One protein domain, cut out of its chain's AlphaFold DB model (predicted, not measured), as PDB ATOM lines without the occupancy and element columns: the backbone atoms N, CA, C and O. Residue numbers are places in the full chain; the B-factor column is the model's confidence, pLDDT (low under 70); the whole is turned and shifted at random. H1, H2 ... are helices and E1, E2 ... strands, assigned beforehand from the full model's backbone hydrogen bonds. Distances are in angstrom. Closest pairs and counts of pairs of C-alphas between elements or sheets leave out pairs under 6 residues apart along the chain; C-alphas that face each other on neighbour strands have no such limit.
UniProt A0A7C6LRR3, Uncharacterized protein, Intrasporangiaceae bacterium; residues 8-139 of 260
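AT A GLANCE: This is residues 8 to 139 of the 260 residues of an uncharacterized protein of Intrasporangiaceae bacterium (UniProt A0A7C6LRR3). A small closed barrel of five strands, E1, E2, E3, E8 and E7 round the ring, has a small antiparallel sheet, E4 E5 E6, packed beside it, and the short helix H1 outside it over E3. The unnamed last stretch, residues 113 to 139, runs round the outside. The printed part has 132 residues, under half of them in named elements; along the chain come seven strands, one helix and an eighth strand, mostly strand by class. The barrel is mixed, and the whole is compact, with a radius of gyration of the C-alphas of 13.4 A and a rounded outline spanning 37 by 34 by 25 A.

HOW THE PARTS SIT: Start with the hairpin of E1, residues 23 to 31, and E2, residues 37 to 40, where N 30 and O 38 are 2.9 A apart. E3, residues 49 to 54, makes a second hairpin with E2, with N 39 and O 49 at 2.8 A; E1 E2 E3 are a meander, each strand the antiparallel neighbour of the one before. E4, residues 56 to 60, E5, residues 66 to 70, and E6, residues 76 to 79, form another meander of two hairpins, with N 57 and O 69 at 2.8 A and N 68 and O 78 at 2.8 A. E7, residues 83 to 91, is antiparallel to E1, with N 84 and O 27 at 2.8 A, and its Phe 84 comes closest to E6 at Ala 78, their C-alphas 6.0 A apart. E1 bends by 67 degrees at residue 28 and E7 by 82 degrees at residue 87. H1, residues 95 to 101, is on the barrel at a height over the sheet of 9.9 A, and the closest C-alphas of H1 and E3 are those of Trp 97 and Ile 52, 7.4 A apart. In H1, 2 of 3 O i to N i+4 pairs are within hydrogen-bond range. E8, residues 109 to 112, is parallel to E3, with N 52 and O 110 at 2.8 A, and antiparallel to E7, with N 111 and O 89 at 2.8 A.

IN THESE COORDINATES: Find C-alpha 23 at (129.348, 157.898, 145.731); from there E1 runs 22.6 A to Phe 31. E3 is 17.0 A long, and E7 runs 21.0 A from C-alpha 83 at (114.783, 149.806, 147.641). E8 ends at C-alpha 112, at (126.931, 153.103, 153.605).

THE WHOLE: The C-alphas farthest apart, those of Thr 122 and Ala 139, are 39.1 A apart. The printed part has no cut, and no link is long. The mean pLDDT of the printed part is 93.1, and residues 20 to 22 are under 70.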
ATOM      1  N   SER A   8     115.590 142.258 168.083       95.12
ATOM      2  CA  SER A   8     116.845 142.760 167.525       95.12
ATOM      3  C   SER A   8     117.863 141.635 167.335       95.12
ATOM      4  O   SER A   8     117.857 140.640 168.062       95.12
ATOM      5  N   PHE A   9     118.742 141.796 166.351       96.62
ATOM      6  CA  PHE A   9     119.858 140.894 166.077       96.62
ATOM      7  C   PHE A   9     121.078 141.677 165.583       96.62
ATOM      8  O   PHE A   9     120.964 142.812 165.116       96.62
ATOM      9  N   GLU A  10     122.263 141.082 165.709       96.81
ATOM     10  CA  GLU A  10     123.492 141.710 165.225       96.81
ATOM     11  C   GLU A  10     123.536 141.718 163.695       96.81
ATOM     12  O   GLU A  10     123.195 140.731 163.048       96.81
ATOM     13  N   VAL A  11     124.007 142.827 163.129       97.69
ATOM     14  CA  VAL A  11     124.351 142.952 161.708       97.69
ATOM     15  C   VAL A  11     125.780 143.482 161.588       97.69
ATOM     16  O   VAL A  11     126.286 144.098 162.534       97.69
ATOM     17  N   PRO A  12     126.447 143.283 160.439       96.38
ATOM     18  CA  PRO A  12     127.696 143.966 160.132       96.38
ATOM     19  C   PRO A  12     127.520 145.477 160.241       96.38
ATOM     20  O   PRO A  12     126.625 146.060 159.628       96.38
ATOM     21  N   THR A  13     128.376 146.116 161.030       96.12
ATOM     22  CA  THR A  13     128.319 147.557 161.265       96.12
ATOM     23  C   THR A  13     129.678 148.099 161.699       96.12
ATOM     24  O   THR A  13     130.595 147.337 162.014       96.12
ATOM     25  N   TYR A  14     129.812 149.421 161.714       94.38
ATOM     26  CA  TYR A  14     131.005 150.152 162.119       94.38
ATOM     27  C   TYR A  14     130.605 151.458 162.812       94.38
ATOM     28  O   TYR A  14     129.498 151.957 162.613       94.38
ATOM     29  N   ALA A  15     131.516 152.005 163.617       93.06
ATOM     30  CA  ALA A  15     131.314 153.295 164.265       93.06
ATOM     31  C   ALA A  15     131.512 154.430 163.256       93.06
ATOM     32  O   ALA A  15     132.581 154.515 162.639       93.06
ATOM     33  N   TRP A  16     130.525 155.313 163.114       87.62
ATOM     34  CA  TRP A  16     130.576 156.416 162.158       87.62
ATOM     35  C   TRP A  16     130.643 157.774 162.861       87.62
ATOM     36  O   TRP A  16     130.023 158.016 163.893       87.62
ATOM     37  N   ASN A  17     131.454 158.676 162.312       83.75
ATOM     38  CA  ASN A  17     131.713 160.002 162.876       83.75
ATOM     39  C   ASN A  17     130.902 161.125 162.197       83.75
ATOM     40  O   ASN A  17     131.069 162.285 162.573       83.75
ATOM     41  N   GLY A  18     130.039 160.793 161.229       75.44
ATOM     42  CA  GLY A  18     129.171 161.745 160.526       75.44
ATOM     43  C   GLY A  18     129.751 162.341 159.238       75.44
ATOM     44  O   GLY A  18     129.116 163.212 158.644       75.44
ATOM     45  N   ASP A  19     130.929 161.897 158.785       72.06
ATOM     46  CA  ASP A  19     131.488 162.325 157.497       72.06
ATOM     47  C   ASP A  19     130.852 161.524 156.343       72.06
ATOM     48  O   ASP A  19     130.904 160.292 156.321       72.06
ATOM     49  N   GLY A  20     130.239 162.217 155.377       60.94
ATOM     50  CA  GLY A  20     129.606 161.595 154.206       60.94
ATOM     51  C   GLY A  20     130.590 161.293 153.068       60.94
ATOM     52  O   GLY A  20     131.538 162.047 152.839       60.94
ATOM     53  N   MET A  21     130.334 160.220 152.310       63.47
ATOM     54  CA  MET A  21     131.003 159.939 151.029       63.47
ATOM     55  C   MET A  21     130.118 160.319 149.835       63.47
ATOM     56  O   MET A  21     128.893 160.305 149.919       63.47
ATOM     57  N   GLY A  22     130.751 160.679 148.713       62.28
ATOM     58  CA  GLY A  22     130.070 161.228 147.535       62.28
ATOM     59  C   GLY A  22     129.550 160.207 146.516       62.28
ATOM     60  O   GLY A  22     128.862 160.618 145.581       62.28
ATOM     61  N   ALA A  23     129.873 158.914 146.643       82.75
ATOM     62  CA  ALA A  23     129.348 157.898 145.731       82.75
ATOM     63  C   ALA A  23     127.983 157.390 146.212       82.75
ATOM     64  O   ALA A  23     127.696 157.355 147.406       82.75
ATOM     65  N   LEU A  24     127.124 157.027 145.263       91.00
ATOM     66  CA  LEU A  24     125.763 156.584 145.536       91.00
ATOM     67  C   LEU A  24     125.710 155.056 145.575       91.00
ATOM     68  O   LEU A  24     126.087 154.401 144.603       91.00
ATOM     69  N   VAL A  25     125.199 154.495 146.668       94.50
ATOM     70  CA  VAL A  25     124.894 153.066 146.799       94.50
ATOM     71  C   VAL A  25     123.381 152.903 146.741       94.50
ATOM     72  O   VAL A  25     122.657 153.447 147.572       94.50
ATOM     73  N   THR A  26     122.888 152.174 145.742       96.38
ATOM     74  CA  THR A  26     121.453 151.957 145.512       96.38
ATOM     75  C   THR A  26     121.180 150.489 145.248       96.38
ATOM     76  O   THR A  26     121.915 149.847 144.499       96.38
ATOM     77  N   GLY A  27     120.113 149.959 145.834       96.75
ATOM     78  CA  GLY A  27     119.680 148.584 145.619       96.75
ATOM     79  C   GLY A  27     118.589 148.197 146.600       96.75
ATOM     80  O   GLY A  27     117.997 149.053 147.254       96.75
ATOM     81  N   ARG A  28     118.316 146.901 146.706       98.06
ATOM     82  CA  ARG A  28     117.368 146.353 147.676       98.06
ATOM     83  C   ARG A  28     118.087 145.658 148.811       98.06
ATOM     84  O   ARG A  28     119.095 144.992 148.587       98.06
ATOM     85  N   LEU A  29     117.545 145.795 150.019       98.31
ATOM     86  CA  LEU A  29     118.084 145.112 151.188       98.31
ATOM     87  C   LEU A  29     117.698 143.635 151.168       98.31
ATOM     88  O   LEU A  29     116.535 143.277 150.989       98.31
ATOM     89  N   ALA A  30     118.676 142.792 151.438       98.44
ATOM     90  CA  ALA A  30     118.506 141.385 151.730       98.44
ATOM     91  C   ALA A  30     119.347 141.018 152.953       98.44
ATOM     92  O   ALA A  30     120.141 141.820 153.448       98.44
ATOM     93  N   PHE A  31     119.185 139.793 153.438       98.44
ATOM     94  CA  PHE A  31     120.047 139.270 154.483       98.44
ATOM     95  C   PHE A  31     120.328 137.796 154.257       98.44
ATOM     96  O   PHE A  31     119.441 137.048 153.833       98.44
ATOM     97  N   THR A  32     121.513 137.358 154.668       97.06
ATOM     98  CA  THR A  32     121.786 135.934 154.825       97.06
ATOM     99  C   THR A  32     120.888 135.306 155.888       97.06
ATOM    100  O   THR A  32     120.241 136.003 156.684       97.06
ATOM    101  N   ASP A  33     120.854 133.976 155.928       90.75
ATOM    102  CA  ASP A  33     120.144 133.242 156.980       90.75
ATOM    103  C   ASP A  33     120.668 133.598 158.387       90.75
ATOM    104  O   ASP A  33     119.881 133.698 159.332       90.75
ATOM    105  N   ASP A  34     121.963 133.915 158.497       90.25
ATOM    106  CA  ASP A  34     122.642 134.316 159.739       90.25
ATOM    107  C   ASP A  34     122.501 135.814 160.079       90.25
ATOM    108  O   ASP A  34     123.010 136.273 161.099       90.25
ATOM    109  N   GLY A  35     121.792 136.595 159.253       92.62
ATOM    110  CA  GLY A  35     121.530 138.018 159.510       92.62
ATOM    111  C   GLY A  35     122.573 138.986 158.944       92.62
ATOM    112  O   GLY A  35     122.527 140.174 159.252       92.62
ATOM    113  N   CYS A  36     123.474 138.527 158.077       97.56
ATOM    114  CA  CYS A  36     124.413 139.402 157.380       97.56
ATOM    115  C   CYS A  36     123.718 140.187 156.276       97.56
ATOM    116  O   CYS A  36     122.972 139.614 155.489       97.56
ATOM    117  N   THR A  37     123.969 141.486 156.193       98.50
ATOM    118  CA  THR A  37     123.278 142.401 155.282       98.50
ATOM    119  C   THR A  37     123.806 142.304 153.852       98.50
ATOM    120  O   THR A  37     125.011 142.328 153.603       98.50
ATOM    121  N   LEU A  38     122.888 142.214 152.895       98.44
ATOM    122  CA  LEU A  38     123.170 142.107 151.467       98.44
ATOM    123  C   LEU A  38     122.458 143.224 150.696       98.44
ATOM    124  O   LEU A  38     121.382 143.681 151.091       98.44
ATOM    125  N   ILE A  39     123.043 143.622 149.574       98.00
ATOM    126  CA  ILE A  39     122.443 144.495 148.573       98.00
ATOM    127  C   ILE A  39     122.315 143.731 147.257       98.00
ATOM    128  O   ILE A  39     123.219 143.001 146.855       98.00
ATOM    129  N   TYR A  40     121.181 143.880 146.581       97.19
ATOM    130  CA  TYR A  40     120.957 143.266 145.273       97.19
ATOM    131  C   TYR A  40     120.115 144.166 144.370       97.19
ATOM    132  O   TYR A  40     119.391 145.046 144.846       97.19
ATOM    133  N   GLN A  41     120.200 143.935 143.060       95.06
ATOM    134  CA  GLN A  41     119.326 144.575 142.078       95.06
ATOM    135  C   GLN A  41     118.165 143.641 141.708       95.06
ATOM    136  O   GLN A  41     118.365 142.424 141.653       95.06
ATOM    137  N   PRO A  42     116.964 144.172 141.415       92.12
ATOM    138  CA  PRO A  42     115.857 143.367 140.904       92.12
ATOM    139  C   PRO A  42     116.258 142.563 139.659       92.12
ATOM    140  O   PRO A  42     116.761 143.130 138.688       92.12
ATOM    141  N   GLY A  43     116.015 141.250 139.675       91.38
ATOM    142  CA  GLY A  43     116.401 140.341 138.589       91.38
ATOM    143  C   GLY A  43     117.874 139.915 138.603       91.38
ATOM    144  O   GLY A  43     118.310 139.214 137.689       91.38
ATOM    145  N   GLN A  44     118.641 140.332 139.614       93.12
ATOM    146  CA  GLN A  44     120.030 139.934 139.856       93.12
ATOM    147  C   GLN A  44     120.207 139.398 141.282       93.12
ATOM    148  O   GLN A  44     121.243 139.598 141.914       93.12
ATOM    149  N   GLU A  45     119.197 138.710 141.814       94.81
ATOM    150  CA  GLU A  45     119.203 138.177 143.179       94.81
ATOM    151  C   GLU A  45     120.410 137.252 143.426       94.81
ATOM    152  O   GLU A  45     120.970 137.235 144.517       94.81
ATOM    153  N   THR A  46     120.872 136.522 142.407       93.25
ATOM    154  CA  THR A  46     122.053 135.642 142.491       93.25
ATOM    155  C   THR A  46     123.381 136.394 142.588       93.25
ATOM    156  O   THR A  46     124.394 135.779 142.898       93.25
ATOM    157  N   LEU A  47     123.387 137.701 142.313       94.62
ATOM    158  CA  LEU A  47     124.564 138.574 142.355       94.62
ATOM    159  C   LEU A  47     124.566 139.475 143.597       94.62
ATOM    160  O   LEU A  47     125.221 140.513 143.606       94.62
ATOM    161  N   ALA A  48     123.810 139.108 144.634       96.81
ATOM    162  CA  ALA A  48     123.752 139.866 145.874       96.81
ATOM    163  C   ALA A  48     125.140 139.994 146.509       96.81
ATOM    164  O   ALA A  48     125.814 138.991 146.752       96.81
ATOM    165  N   THR A  49     125.555 141.215 146.823       97.00
ATOM    166  CA  THR A  49     126.843 141.490 147.463       97.00
ATOM    167  C   THR A  49     126.639 141.983 148.893       97.00
ATOM    168  O   THR A  49     125.550 142.441 149.246       97.00
ATOM    169  N   PRO A  50     127.648 141.873 149.766       97.88
ATOM    170  CA  PRO A  50     127.580 142.437 151.106       97.88
ATOM    171  C   PRO A  50     127.367 143.953 151.103       97.88
ATOM    172  O   PRO A  50     127.939 144.675 150.283       97.88
ATOM    173  N   VAL A  51     126.600 144.435 152.079       97.75
ATOM    174  CA  VAL A  51     126.470 145.863 152.395       97.75
ATOM    175  C   VAL A  51     126.598 146.074 153.898       97.75
ATOM    176  O   VAL A  51     126.108 145.252 154.666       97.75
ATOM    177  N   ILE A  52     127.238 147.154 154.337       97.00
ATOM    178  CA  ILE A  52     127.405 147.501 155.754       97.00
ATOM    179  C   ILE A  52     126.800 148.872 156.026       97.00
ATOM    180  O   ILE A  52     126.988 149.804 155.244       97.00
ATOM    181  N   PHE A  53     126.106 148.988 157.160       96.56
ATOM    182  CA  PHE A  53     125.478 150.223 157.625       96.56
ATOM    183  C   PHE A  53     126.179 150.778 158.879       96.56
ATOM    184  O   PHE A  53     126.659 149.986 159.700       96.56
ATOM    185  N   PRO A  54     126.232 152.111 159.058       95.56
ATOM    186  CA  PRO A  54     126.848 152.741 160.223       95.56
ATOM    187  C   PRO A  54     125.970 152.626 161.466       95.56
ATOM    188  O   PRO A  54     124.755 152.813 161.383       95.56
ATOM    189  N   ASP A  55     126.594 152.361 162.617       96.00
ATOM    190  CA  ASP A  55     125.950 152.334 163.939       96.00
ATOM    191  C   ASP A  55     124.601 151.592 163.939       96.00
ATOM    192  O   ASP A  55     123.584 152.089 164.426       96.00
ATOM    193  N   ALA A  56     124.577 150.409 163.328       97.25
ATOM    194  CA  ALA A  56     123.363 149.722 162.920       97.25
ATOM    195  C   ALA A  56     123.122 148.409 163.677       97.25
ATOM    196  O   ALA A  56     124.043 147.729 164.131       97.25
ATOM    197  N   GLU A  57     121.854 148.045 163.809       97.31
ATOM    198  CA  GLU A  57     121.375 146.746 164.276       97.31
ATOM    199  C   GLU A  57     120.300 146.211 163.326       97.31
ATOM    200  O   GLU A  57     119.655 146.967 162.592       97.31
ATOM    201  N   GLY A  58     120.107 144.896 163.332       97.50
ATOM    202  CA  GLY A  58     119.004 144.249 162.642       97.50
ATOM    203  C   GLY A  58     117.767 144.203 163.528       97.50
ATOM    204  O   GLY A  58     117.868 143.999 164.736       97.50
ATOM    205  N   VAL A  59     116.588 144.343 162.928       97.19
ATOM    206  CA  VAL A  59     115.298 144.125 163.594       97.19
ATOM    207  C   VAL A  59     114.467 143.161 162.765       97.19
ATOM    208  O   VAL A  59     114.282 143.363 161.567       97.19
ATOM    209  N   ARG A  60     113.956 142.108 163.401       96.75
ATOM    210  CA  ARG A  60     112.967 141.186 162.839       96.75
ATOM    211  C   ARG A  60     111.604 141.528 163.428       96.75
ATOM    212  O   ARG A  60     111.425 141.451 164.639       96.75
ATOM    213  N   PHE A  61     110.662 141.923 162.583       95.81
ATOM    214  CA  PHE A  61     109.300 142.275 162.986       95.81
ATOM    215  C   PHE A  61     108.449 141.028 163.253       95.81
ATOM    216  O   PHE A  61     108.832 139.909 162.901       95.81
ATOM    217  N   ALA A  62     107.268 141.212 163.849       95.00
ATOM    218  CA  ALA A  62     106.395 140.103 164.240       95.00
ATOM    219  C   ALA A  62     105.901 139.284 163.033       95.00
ATOM    220  O   ALA A  62     105.655 138.082 163.142       95.00
ATOM    221  N   ASN A  63     105.797 139.921 161.865       93.94
ATOM    222  CA  ASN A  63     105.469 139.271 160.599       93.94
ATOM    223  C   ASN A  63     106.671 138.592 159.905       93.94
ATOM    224  O   ASN A  63     106.519 138.078 158.799       93.94
ATOM    225  N   GLY A  64     107.848 138.588 160.536       94.62
ATOM    226  CA  GLY A  64     109.065 137.944 160.045       94.62
ATOM    227  C   GLY A  64     109.919 138.791 159.102       94.62
ATOM    228  O   GLY A  64     111.049 138.393 158.827       94.62
ATOM    229  N   VAL A  65     109.430 139.948 158.643       97.06
ATOM    230  CA  VAL A  65     110.213 140.866 157.801       97.06
ATOM    231  C   VAL A  65     111.389 141.417 158.602       97.06
ATOM    232  O   VAL A  65     111.269 141.650 159.809       97.06
ATOM    233  N   ARG A  66     112.530 141.623 157.944       97.75
ATOM    234  CA  ARG A  66     113.736 142.180 158.564       97.75
ATOM    235  C   ARG A  66     113.995 143.619 158.113       97.75
ATOM    236  O   ARG A  66     113.604 144.019 157.019       97.75
ATOM    237  N   ALA A  67     114.670 144.404 158.942       97.88
ATOM    238  CA  ALA A  67     115.166 145.734 158.597       97.88
ATOM    239  C   ALA A  67     116.505 146.011 159.276       97.88
ATOM    240  O   ALA A  67     116.854 145.362 160.261       97.88
ATOM    241  N   VAL A  68     117.224 146.998 158.750       98.25
ATOM    242  CA  VAL A  68     118.397 147.590 159.390       98.25
ATOM    243  C   VAL A  68     117.994 148.931 159.986       98.25
ATOM    244  O   VAL A  68     117.436 149.788 159.293       98.25
ATOM    245  N   THR A  69     118.283 149.117 161.269       97.62
ATOM    246  CA  THR A  69     117.975 150.340 162.014       97.62
ATOM    247  C   THR A  69     119.204 150.879 162.720       97.62
ATOM    248  O   THR A  69     120.088 150.114 163.094       97.62
ATOM    249  N   ARG A  70     119.245 152.184 162.973       96.12
ATOM    250  CA  ARG A  70     120.261 152.792 163.827       96.12
ATOM    251  C   ARG A  70     120.096 152.341 165.276       96.12
ATOM    252  O   ARG A  70     119.009 152.445 165.853       96.12
ATOM    253  N   GLN A  71     121.201 151.909 165.874       93.81
ATOM    254  CA  GLN A  71     121.283 151.505 167.271       93.81
ATOM    255  C   GLN A  71     120.811 152.633 168.194       93.81
ATOM    256  O   GLN A  71     121.169 153.803 168.048       93.81
ATOM    257  N   GLY A  72     119.986 152.280 169.175       90.12
ATOM    258  CA  GLY A  72     119.497 153.206 170.198       90.12
ATOM    259  C   GLY A  72     118.328 154.099 169.761       90.12
ATOM    260  O   GLY A  72     117.383 154.244 170.542       90.12
ATOM    261  N   SER A  73     118.339 154.657 168.542       91.81
ATOM    262  CA  SER A  73     117.226 155.486 168.039       91.81
ATOM    263  C   SER A  73     116.114 154.658 167.385       91.81
ATOM    264  O   SER A  73     114.935 154.980 167.549       91.81
ATOM    265  N   GLY A  74     116.466 153.562 166.706       93.62
ATOM    266  CA  GLY A  74     115.539 152.729 165.937       93.62
ATOM    267  C   GLY A  74     115.111 153.342 164.601       93.62
ATOM    268  O   GLY A  74     114.197 152.819 163.970       93.62
ATOM    269  N   GLU A  75     115.732 154.448 164.179       96.31
ATOM    270  CA  GLU A  75     115.543 155.027 162.844       96.31
ATOM    271  C   GLU A  75     115.960 154.022 161.770       96.31
ATOM    272  O   GLU A  75     116.894 153.249 161.968       96.31
ATOM    273  N   VAL A  76     115.256 153.991 160.645       97.19
ATOM    274  CA  VAL A  76     115.373 152.904 159.668       97.19
ATOM    275  C   VAL A  76     116.272 153.323 158.516       97.19
ATOM    276  O   VAL A  76     116.030 154.342 157.862       97.19
ATOM    277  N   PHE A  77     117.277 152.493 158.249       97.56
ATOM    278  CA  PHE A  77     118.066 152.566 157.027       97.56
ATOM    279  C   PHE A  77     117.325 151.881 155.881       97.56
ATOM    280  O   PHE A  77     116.993 152.483 154.869       97.56
ATOM    281  N   ALA A  78     117.024 150.596 156.032       97.69
ATOM    282  CA  ALA A  78     116.420 149.834 154.952       97.69
ATOM    283  C   ALA A  78     115.574 148.684 155.484       97.69
ATOM    284  O   ALA A  78     115.807 148.171 156.578       97.69
ATOM    285  N   VAL A  79     114.590 148.276 154.687       97.88
ATOM    286  CA  VAL A  79     113.681 147.164 154.976       97.88
ATOM    287  C   VAL A  79     113.874 146.093 153.911       97.88
ATOM    288  O   VAL A  79     114.054 146.405 152.735       97.88
ATOM    289  N   GLU A  80     113.862 144.831 154.323       97.94
ATOM    290  CA  GLU A  80     114.088 143.683 153.451       97.94
ATOM    291  C   GLU A  80     113.162 143.701 152.227       97.94
ATOM    292  O   GLU A  80     111.954 143.915 152.332       97.94
ATOM    293  N   GLY A  81     113.750 143.502 151.048       97.19
ATOM    294  CA  GLY A  81     113.074 143.537 149.755       97.19
ATOM    295  C   GLY A  81     112.732 144.936 149.234       97.19
ATOM    296  O   GLY A  81     112.329 145.050 148.071       97.19
ATOM    297  N   GLN A  82     112.899 145.990 150.040       96.75
ATOM    298  CA  GLN A  82     112.653 147.375 149.634       96.75
ATOM    299  C   GLN A  82     113.919 148.037 149.103       96.75
ATOM    300  O   GLN A  82     115.036 147.693 149.491       96.75
ATOM    301  N   GLU A  83     113.716 148.985 148.194       96.44
ATOM    302  CA  GLU A  83     114.783 149.806 147.641       96.44
ATOM    303  C   GLU A  83     115.274 150.817 148.678       96.44
ATOM    304  O   GLU A  83     114.482 151.408 149.413       96.44
ATOM    305  N   PHE A  84     116.583 151.028 148.705       96.69
ATOM    306  CA  PHE A  84     117.227 152.106 149.433       96.69
ATOM    307  C   PHE A  84     118.280 152.775 148.549       96.69
ATOM    308  O   PHE A  84     118.789 152.187 147.591       96.69
ATOM    309  N   SER A  85     118.625 154.010 148.901       95.88
ATOM    310  CA  SER A  85     119.615 154.818 148.198       95.88
ATOM    311  C   SER A  85     120.324 155.724 149.200       95.88
ATOM    312  O   SER A  85     119.678 156.588 149.790       95.88
ATOM    313  N   TYR A  86     121.635 155.546 149.358       95.06
ATOM    314  CA  TYR A  86     122.445 156.244 150.359       95.06
ATOM    315  C   TYR A  86     123.802 156.686 149.818       95.06
ATOM    316  O   TYR A  86     124.332 156.087 148.876       95.06
ATOM    317  N   GLY A  87     124.388 157.701 150.456       93.69
ATOM    318  CA  GLY A  87     125.811 157.996 150.310       93.69
ATOM    319  C   GLY A  87     126.678 156.834 150.807       93.69
ATOM    320  O   GLY A  87     126.381 156.199 151.821       93.69
ATOM    321  N   GLY A  88     127.755 156.528 150.088       92.19
ATOM    322  CA  GLY A  88     128.599 155.376 150.383       92.19
ATOM    323  C   GLY A  88     129.728 155.157 149.382       92.19
ATOM    324  O   GLY A  88     130.208 156.102 148.759       92.19
ATOM    325  N   GLY A  89     130.166 153.905 149.252       90.12
ATOM    326  CA  GLY A  89     131.177 153.475 148.284       90.12
ATOM    327  C   GLY A  89     131.502 151.984 148.387       90.12
ATOM    328  O   GLY A  89     131.050 151.313 149.313       90.12
ATOM    329  N   GLY A  90     132.268 151.471 147.426       89.81
ATOM    330  CA  GLY A  90     132.885 150.147 147.516       89.81
ATOM    331  C   GLY A  90     134.177 150.227 148.322       89.81
ATOM    332  O   GLY A  90     134.955 151.164 148.140       89.81
ATOM    333  N   VAL A  91     134.383 149.280 149.233       87.81
ATOM    334  CA  VAL A  91     135.653 149.115 149.953       87.81
ATOM    335  C   VAL A  91     135.993 147.633 150.087       87.81
ATOM    336  O   VAL A  91     135.076 146.803 150.093       87.81
ATOM    337  N   PRO A  92     137.274 147.281 150.272       86.88
ATOM    338  CA  PRO A  92     137.655 145.909 150.555       86.88
ATOM    339  C   PRO A  92     136.961 145.361 151.816       86.88
ATOM    340  O   PRO A  92     136.722 146.110 152.772       86.88
ATOM    341  N   PRO A  93     136.668 144.050 151.873       87.50
ATOM    342  CA  PRO A  93     136.067 143.431 153.049       87.50
ATOM    343  C   PRO A  93     136.962 143.598 154.281       87.50
ATOM    344  O   PRO A  93     138.139 143.241 154.262       87.50
ATOM    345  N   GLY A  94     136.392 144.111 155.371       88.62
ATOM    346  CA  GLY A  94     137.095 144.331 156.637       88.62
ATOM    347  C   GLY A  94     136.463 143.598 157.820       88.62
ATOM    348  O   GLY A  94     135.473 142.875 157.676       88.62
ATOM    349  N   GLU A  95     137.003 143.833 159.019       91.94
ATOM    350  CA  GLU A  95     136.527 143.209 160.266       91.94
ATOM    351  C   GLU A  95     135.042 143.469 160.556       91.94
ATOM    352  O   GLU A  95     134.376 142.614 161.140       91.94
ATOM    353  N   ALA A  96     134.504 144.614 160.121       92.38
ATOM    354  CA  ALA A  96     133.085 144.943 160.274       92.38
ATOM    355  C   ALA A  96     132.164 143.877 159.655       92.38
ATOM    356  O   ALA A  96     131.104 143.590 160.209       92.38
ATOM    357  N   TRP A  97     132.593 143.264 158.544       94.31
ATOM    358  CA  TRP A  97     131.928 142.117 157.931       94.31
ATOM    359  C   TRP A  97     132.398 140.803 158.549       94.31
ATOM    360  O   TRP A  97     131.603 140.034 159.093       94.31
ATOM    361  N   SER A  98     133.705 140.538 158.463       93.38
ATOM    362  CA  SER A  98     134.245 139.190 158.646       93.38
ATOM    363  C   SER A  98     134.101 138.654 160.067       93.38
ATOM    364  O   SER A  98     134.003 137.441 160.248       93.38
ATOM    365  N   ARG A  99     134.003 139.542 161.065       92.88
ATOM    366  CA  ARG A  99     133.744 139.174 162.463       92.88
ATOM    367  C   ARG A  99     132.433 138.405 162.635       92.88
ATOM    368  O   ARG A  99     132.385 137.492 163.454       92.88
ATOM    369  N   LEU A 100     131.383 138.801 161.916       93.62
ATOM    370  CA  LEU A 100     130.051 138.202 162.039       93.62
ATOM    371  C   LEU A 100     129.770 137.206 160.908       93.62
ATOM    372  O   LEU A 100     129.181 136.158 161.145       93.62
ATOM    373  N   CYS A 101     130.215 137.527 159.695       95.56
ATOM    374  CA  CYS A 101     129.773 136.868 158.465       95.56
ATOM    375  C   CYS A 101     130.825 135.965 157.823       95.56
ATOM    376  O   CYS A 101     130.550 135.323 156.811       95.56
ATOM    377  N   GLY A 102     132.029 135.917 158.395       93.50
ATOM    378  CA  GLY A 102     133.150 135.181 157.828       93.50
ATOM    379  C   GLY A 102     133.791 135.876 156.618       93.50
ATOM    380  O   GLY A 102     133.427 136.999 156.255       93.50
ATOM    381  N   PRO A 103     134.812 135.245 156.017       92.19
ATOM    382  CA  PRO A 103     135.527 135.812 154.878       92.19
ATOM    383  C   PRO A 103     134.612 135.969 153.655       92.19
ATOM    384  O   PRO A 103     133.719 135.157 153.426       92.19
ATOM    385  N   TYR A 104     134.874 137.000 152.852       91.94
ATOM    386  CA  TYR A 104     134.213 137.247 151.571       91.94
ATOM    387  C   TYR A 104     135.270 137.538 150.506       91.94
ATOM    388  O   TYR A 104     136.169 138.346 150.728       91.94
ATOM    389  N   ASP A 105     135.170 136.859 149.367       87.06
ATOM    390  CA  ASP A 105     136.156 136.875 148.283       87.06
ATOM    391  C   ASP A 105     135.619 137.494 146.978       87.06
ATOM    392  O   ASP A 105     136.355 137.611 145.988       87.06
ATOM    393  N   GLY A 106     134.357 137.935 146.980       85.81
ATOM    394  CA  GLY A 106     133.661 138.532 145.839       85.81
ATOM    395  C   GLY A 106     134.092 139.959 145.481       85.81
ATOM    396  O   GLY A 106     133.474 140.590 144.624       85.81
ATOM    397  N   GLY A 107     135.166 140.457 146.097       86.56
ATOM    398  CA  GLY A 107     135.716 141.794 145.882       86.56
ATOM    399  C   GLY A 107     135.188 142.793 146.904       86.56
ATOM    400  O   GLY A 107     135.011 142.447 148.074       86.56
ATOM    401  N   ASP A 108     134.950 144.021 146.456       90.06
ATOM    402  CA  ASP A 108     134.472 145.092 147.320       90.06
ATOM    403  C   ASP A 108     133.075 144.814 147.883       90.06
ATOM    404  O   ASP A 108     132.226 144.151 147.276       90.06
ATOM    405  N   ILE A 109     132.842 145.378 149.060       93.69
ATOM    406  CA  ILE A 109     131.560 145.393 149.751       93.69
ATOM    407  C   ILE A 109     131.013 146.815 149.765       93.69
ATOM    408  O   ILE A 109     131.765 147.790 149.828       93.69
ATOM    409  N   ALA A 110     129.691 146.942 149.706       95.19
ATOM    410  CA  ALA A 110     129.055 148.245 149.759       95.19
ATOM    411  C   ALA A 110     129.110 148.800 151.188       95.19
ATOM    412  O   ALA A 110     128.695 148.151 152.146       95.19
ATOM    413  N   TRP A 111     129.594 150.023 151.336       93.31
ATOM    414  CA  TRP A 111     129.729 150.688 152.625       93.31
ATOM    415  C   TRP A 111     128.877 151.949 152.637       93.31
ATOM    416  O   TRP A 111     129.168 152.907 151.917       93.31
ATOM    417  N   ILE A 112     127.808 151.943 153.430       95.19
ATOM    418  CA  ILE A 112     126.931 153.103 153.605       95.19
ATOM    419  C   ILE A 112     127.589 154.068 154.582       95.19
ATOM    420  O   ILE A 112     128.010 153.626 155.636       95.19
ATOM    421  N   ASN A 113     127.657 155.358 154.245       91.94
ATOM    422  CA  ASN A 113     128.164 156.447 155.092       91.94
ATOM    423  C   ASN A 113     127.139 157.588 155.101       91.94
ATOM    424  O   ASN A 113     127.389 158.669 154.563       91.94
ATOM    425  N   ASP A 114     125.954 157.304 155.629       93.50
ATOM    426  CA  ASP A 114     124.822 158.220 155.598       93.50
ATOM    427  C   ASP A 114     123.943 158.045 156.843       93.50
ATOM    428  O   ASP A 114     124.066 157.072 157.591       93.50
ATOM    429  N   GLU A 115     123.051 159.001 157.057       93.25
ATOM    430  CA  GLU A 115     122.023 158.966 158.091       93.25
ATOM    431  C   GLU A 115     120.832 158.089 157.647       93.25
ATOM    432  O   GLU A 115     120.516 158.028 156.456       93.25
ATOM    433  N   PRO A 116     120.104 157.439 158.576       94.31
ATOM    434  CA  PRO A 116     118.839 156.775 158.270       94.31
ATOM    435  C   PRO A 116     117.863 157.711 157.547       94.31
ATOM    436  O   PRO A 116     117.687 158.869 157.928       94.31
ATOM    437  N   ALA A 117     117.163 157.199 156.532       91.94
ATOM    438  CA  ALA A 117     116.246 158.020 155.730       91.94
ATOM    439  C   ALA A 117     114.848 158.121 156.354       91.94
ATOM    440  O   ALA A 117     114.032 158.958 155.954       91.94
ATOM    441  N   HIS A 118     114.547 157.247 157.316       94.56
ATOM    442  CA  HIS A 118     113.204 157.071 157.837       94.56
ATOM    443  C   HIS A 118     113.189 157.057 159.368       94.56
ATOM    444  O   HIS A 118     114.105 156.531 160.003       94.56
ATOM    445  N   PRO A 119     112.123 157.594 159.988       94.75
ATOM    446  CA  PRO A 119     111.938 157.481 161.428       94.75
ATOM    447  C   PRO A 119     111.713 156.020 161.838       94.75
ATOM    448  O   PRO A 119     111.447 155.154 161.005       94.75
ATOM    449  N   ALA A 120     111.757 155.763 163.145       93.56
ATOM    450  CA  ALA A 120     111.447 154.447 163.686       93.56
ATOM    451  C   ALA A 120     110.050 153.956 163.268       93.56
ATOM    452  O   ALA A 120     109.072 154.712 163.271       93.56
ATOM    453  N   MET A 121     109.958 152.664 162.945       91.12
ATOM    454  CA  MET A 121     108.697 152.031 162.558       91.12
ATOM    455  C   MET A 121     107.693 152.045 163.714       91.12
ATOM    456  O   MET A 121     108.043 151.819 164.872       91.12
ATOM    457  N   THR A 122     106.418 152.252 163.383       90.38
ATOM    458  CA  THR A 122     105.295 152.193 164.337       90.38
ATOM    459  C   THR A 122     104.434 150.934 164.185       90.38
ATOM    460  O   THR A 122     103.498 150.734 164.957       90.38
ATOM    461  N   GLY A 123     104.759 150.070 163.221       91.62
ATOM    462  CA  GLY A 123     104.097 148.797 162.958       91.62
ATOM    463  C   GLY A 123     104.903 147.938 161.985       91.62
ATOM    464  O   GLY A 123     105.961 148.358 161.515       91.62
ATOM    465  N   ASP A 124     104.394 146.743 161.697       93.94
ATOM    466  CA  ASP A 124     105.060 145.791 160.810       93.94
ATOM    467  C   ASP A 124     105.130 146.324 159.360       93.94
ATOM    468  O   ASP A 124     104.109 146.775 158.823       93.94
ATOM    469  N   PRO A 125     106.301 146.270 158.700       94.38
ATOM    470  CA  PRO A 125     106.432 146.624 157.289       94.38
ATOM    471  C   PRO A 125     105.752 145.595 156.370       94.38
ATOM    472  O   PRO A 125     105.539 144.449 156.773       94.38
ATOM    473  N   PRO A 126     105.441 145.959 155.110       94.50
ATOM    474  CA  PRO A 126     104.975 144.991 154.123       94.50
ATOM    475  C   PRO A 126     106.048 143.930 153.838       94.50
ATOM    476  O   PRO A 126     107.245 144.212 153.895       94.50
ATOM    477  N   ALA A 127     105.603 142.715 153.515       93.62
ATOM    478  CA  ALA A 127     106.491 141.652 153.057       93.62
ATOM    479  C   ALA A 127     107.097 141.988 151.679       93.62
ATOM    480  O   ALA A 127     106.472 142.732 150.918       93.62
ATOM    481  N   PRO A 128     108.270 141.426 151.332       93.25
ATOM    482  CA  PRO A 128     108.847 141.568 149.999       93.25
ATOM    483  C   PRO A 128     107.892 141.108 148.889       93.25
ATOM    484  O   PRO A 128     107.266 140.054 148.994       93.25
ATOM    485  N   ASP A 129     107.842 141.856 147.783       89.06
ATOM    486  CA  ASP A 129     107.005 141.535 146.612       89.06
ATOM    487  C   ASP A 129     107.553 140.370 145.757       89.06
ATOM    488  O   ASP A 129     106.934 139.964 144.771       89.06
ATOM    489  N   GLY A 130     108.728 139.838 146.100       88.50
ATOM    490  CA  GLY A 130     109.441 138.831 145.321       88.50
ATOM    491  C   GLY A 130     110.514 138.099 146.133       88.50
ATOM    492  O   GLY A 130     110.656 138.348 147.332       88.50
ATOM    493  N   PRO A 131     111.255 137.173 145.498       89.94
ATOM    494  CA  PRO A 131     112.338 136.456 146.158       89.94
ATOM    495  C   PRO A 131     113.424 137.425 146.636       89.94
ATOM    496  O   PRO A 131     113.754 138.401 145.964       89.94
ATOM    497  N   VAL A 132     113.983 137.120 147.805       96.19
ATOM    498  CA  VAL A 132     115.083 137.863 148.421       96.19
ATOM    499  C   VAL A 132     116.258 136.896 148.582       96.19
ATOM    500  O   VAL A 132     116.044 135.771 149.044       96.19
ATOM    501  N   PRO A 133     117.480 137.278 148.181       97.12
ATOM    502  CA  PRO A 133     118.642 136.412 148.320       97.12
ATOM    503  C   PRO A 133     119.006 136.176 149.786       97.12
ATOM    504  O   PRO A 133     118.920 137.079 150.614       97.12
ATOM    505  N   THR A 134     119.453 134.957 150.090       96.69
ATOM    506  CA  THR A 134     119.838 134.529 151.447       96.69
ATOM    507  C   THR A 134     121.320 134.173 151.576       96.69
ATOM    508  O   THR A 134     121.758 133.624 152.586       96.69
ATOM    509  N   ARG A 135     122.129 134.503 150.565       95.75
ATOM    510  CA  ARG A 135     123.590 134.386 150.595       95.75
ATOM    511  C   ARG A 135     124.232 135.455 149.725       95.75
ATOM    512  O   ARG A 135     123.612 135.918 148.770       95.75
ATOM    513  N   ALA A 136     125.478 135.789 150.035       96.00
ATOM    514  CA  ALA A 136     126.307 136.550 149.116       96.00
ATOM    515  C   ALA A 136     126.641 135.706 147.871       96.00
ATOM    516  O   ALA A 136     126.724 134.470 147.931       96.00
ATOM    517  N   ALA A 137     126.825 136.390 146.751       95.19
ATOM    518  CA  ALA A 137     127.384 135.819 145.543       95.19
ATOM    519  C   ALA A 137     128.840 135.408 145.785       95.19
ATOM    520  O   ALA A 137     129.585 136.068 146.510       95.19
ATOM    521  N   THR A 138     129.238 134.301 145.177       93.44
ATOM    522  CA  THR A 138     130.636 133.869 145.152       93.44
ATOM    523  C   THR A 138     131.454 134.756 144.216       93.44
ATOM    524  O   THR A 138     130.914 135.412 143.319       93.44
ATOM    525  N   ALA A 139     132.777 134.739 144.383       92.50
ATOM    526  CA  ALA A 139     133.700 135.346 143.431       92.50
ATOM    527  C   ALA A 139     133.393 134.955 141.971       92.50
ATOM    528  O   ALA A 139     133.279 135.835 141.119       92.50
TER     529      ALA A 139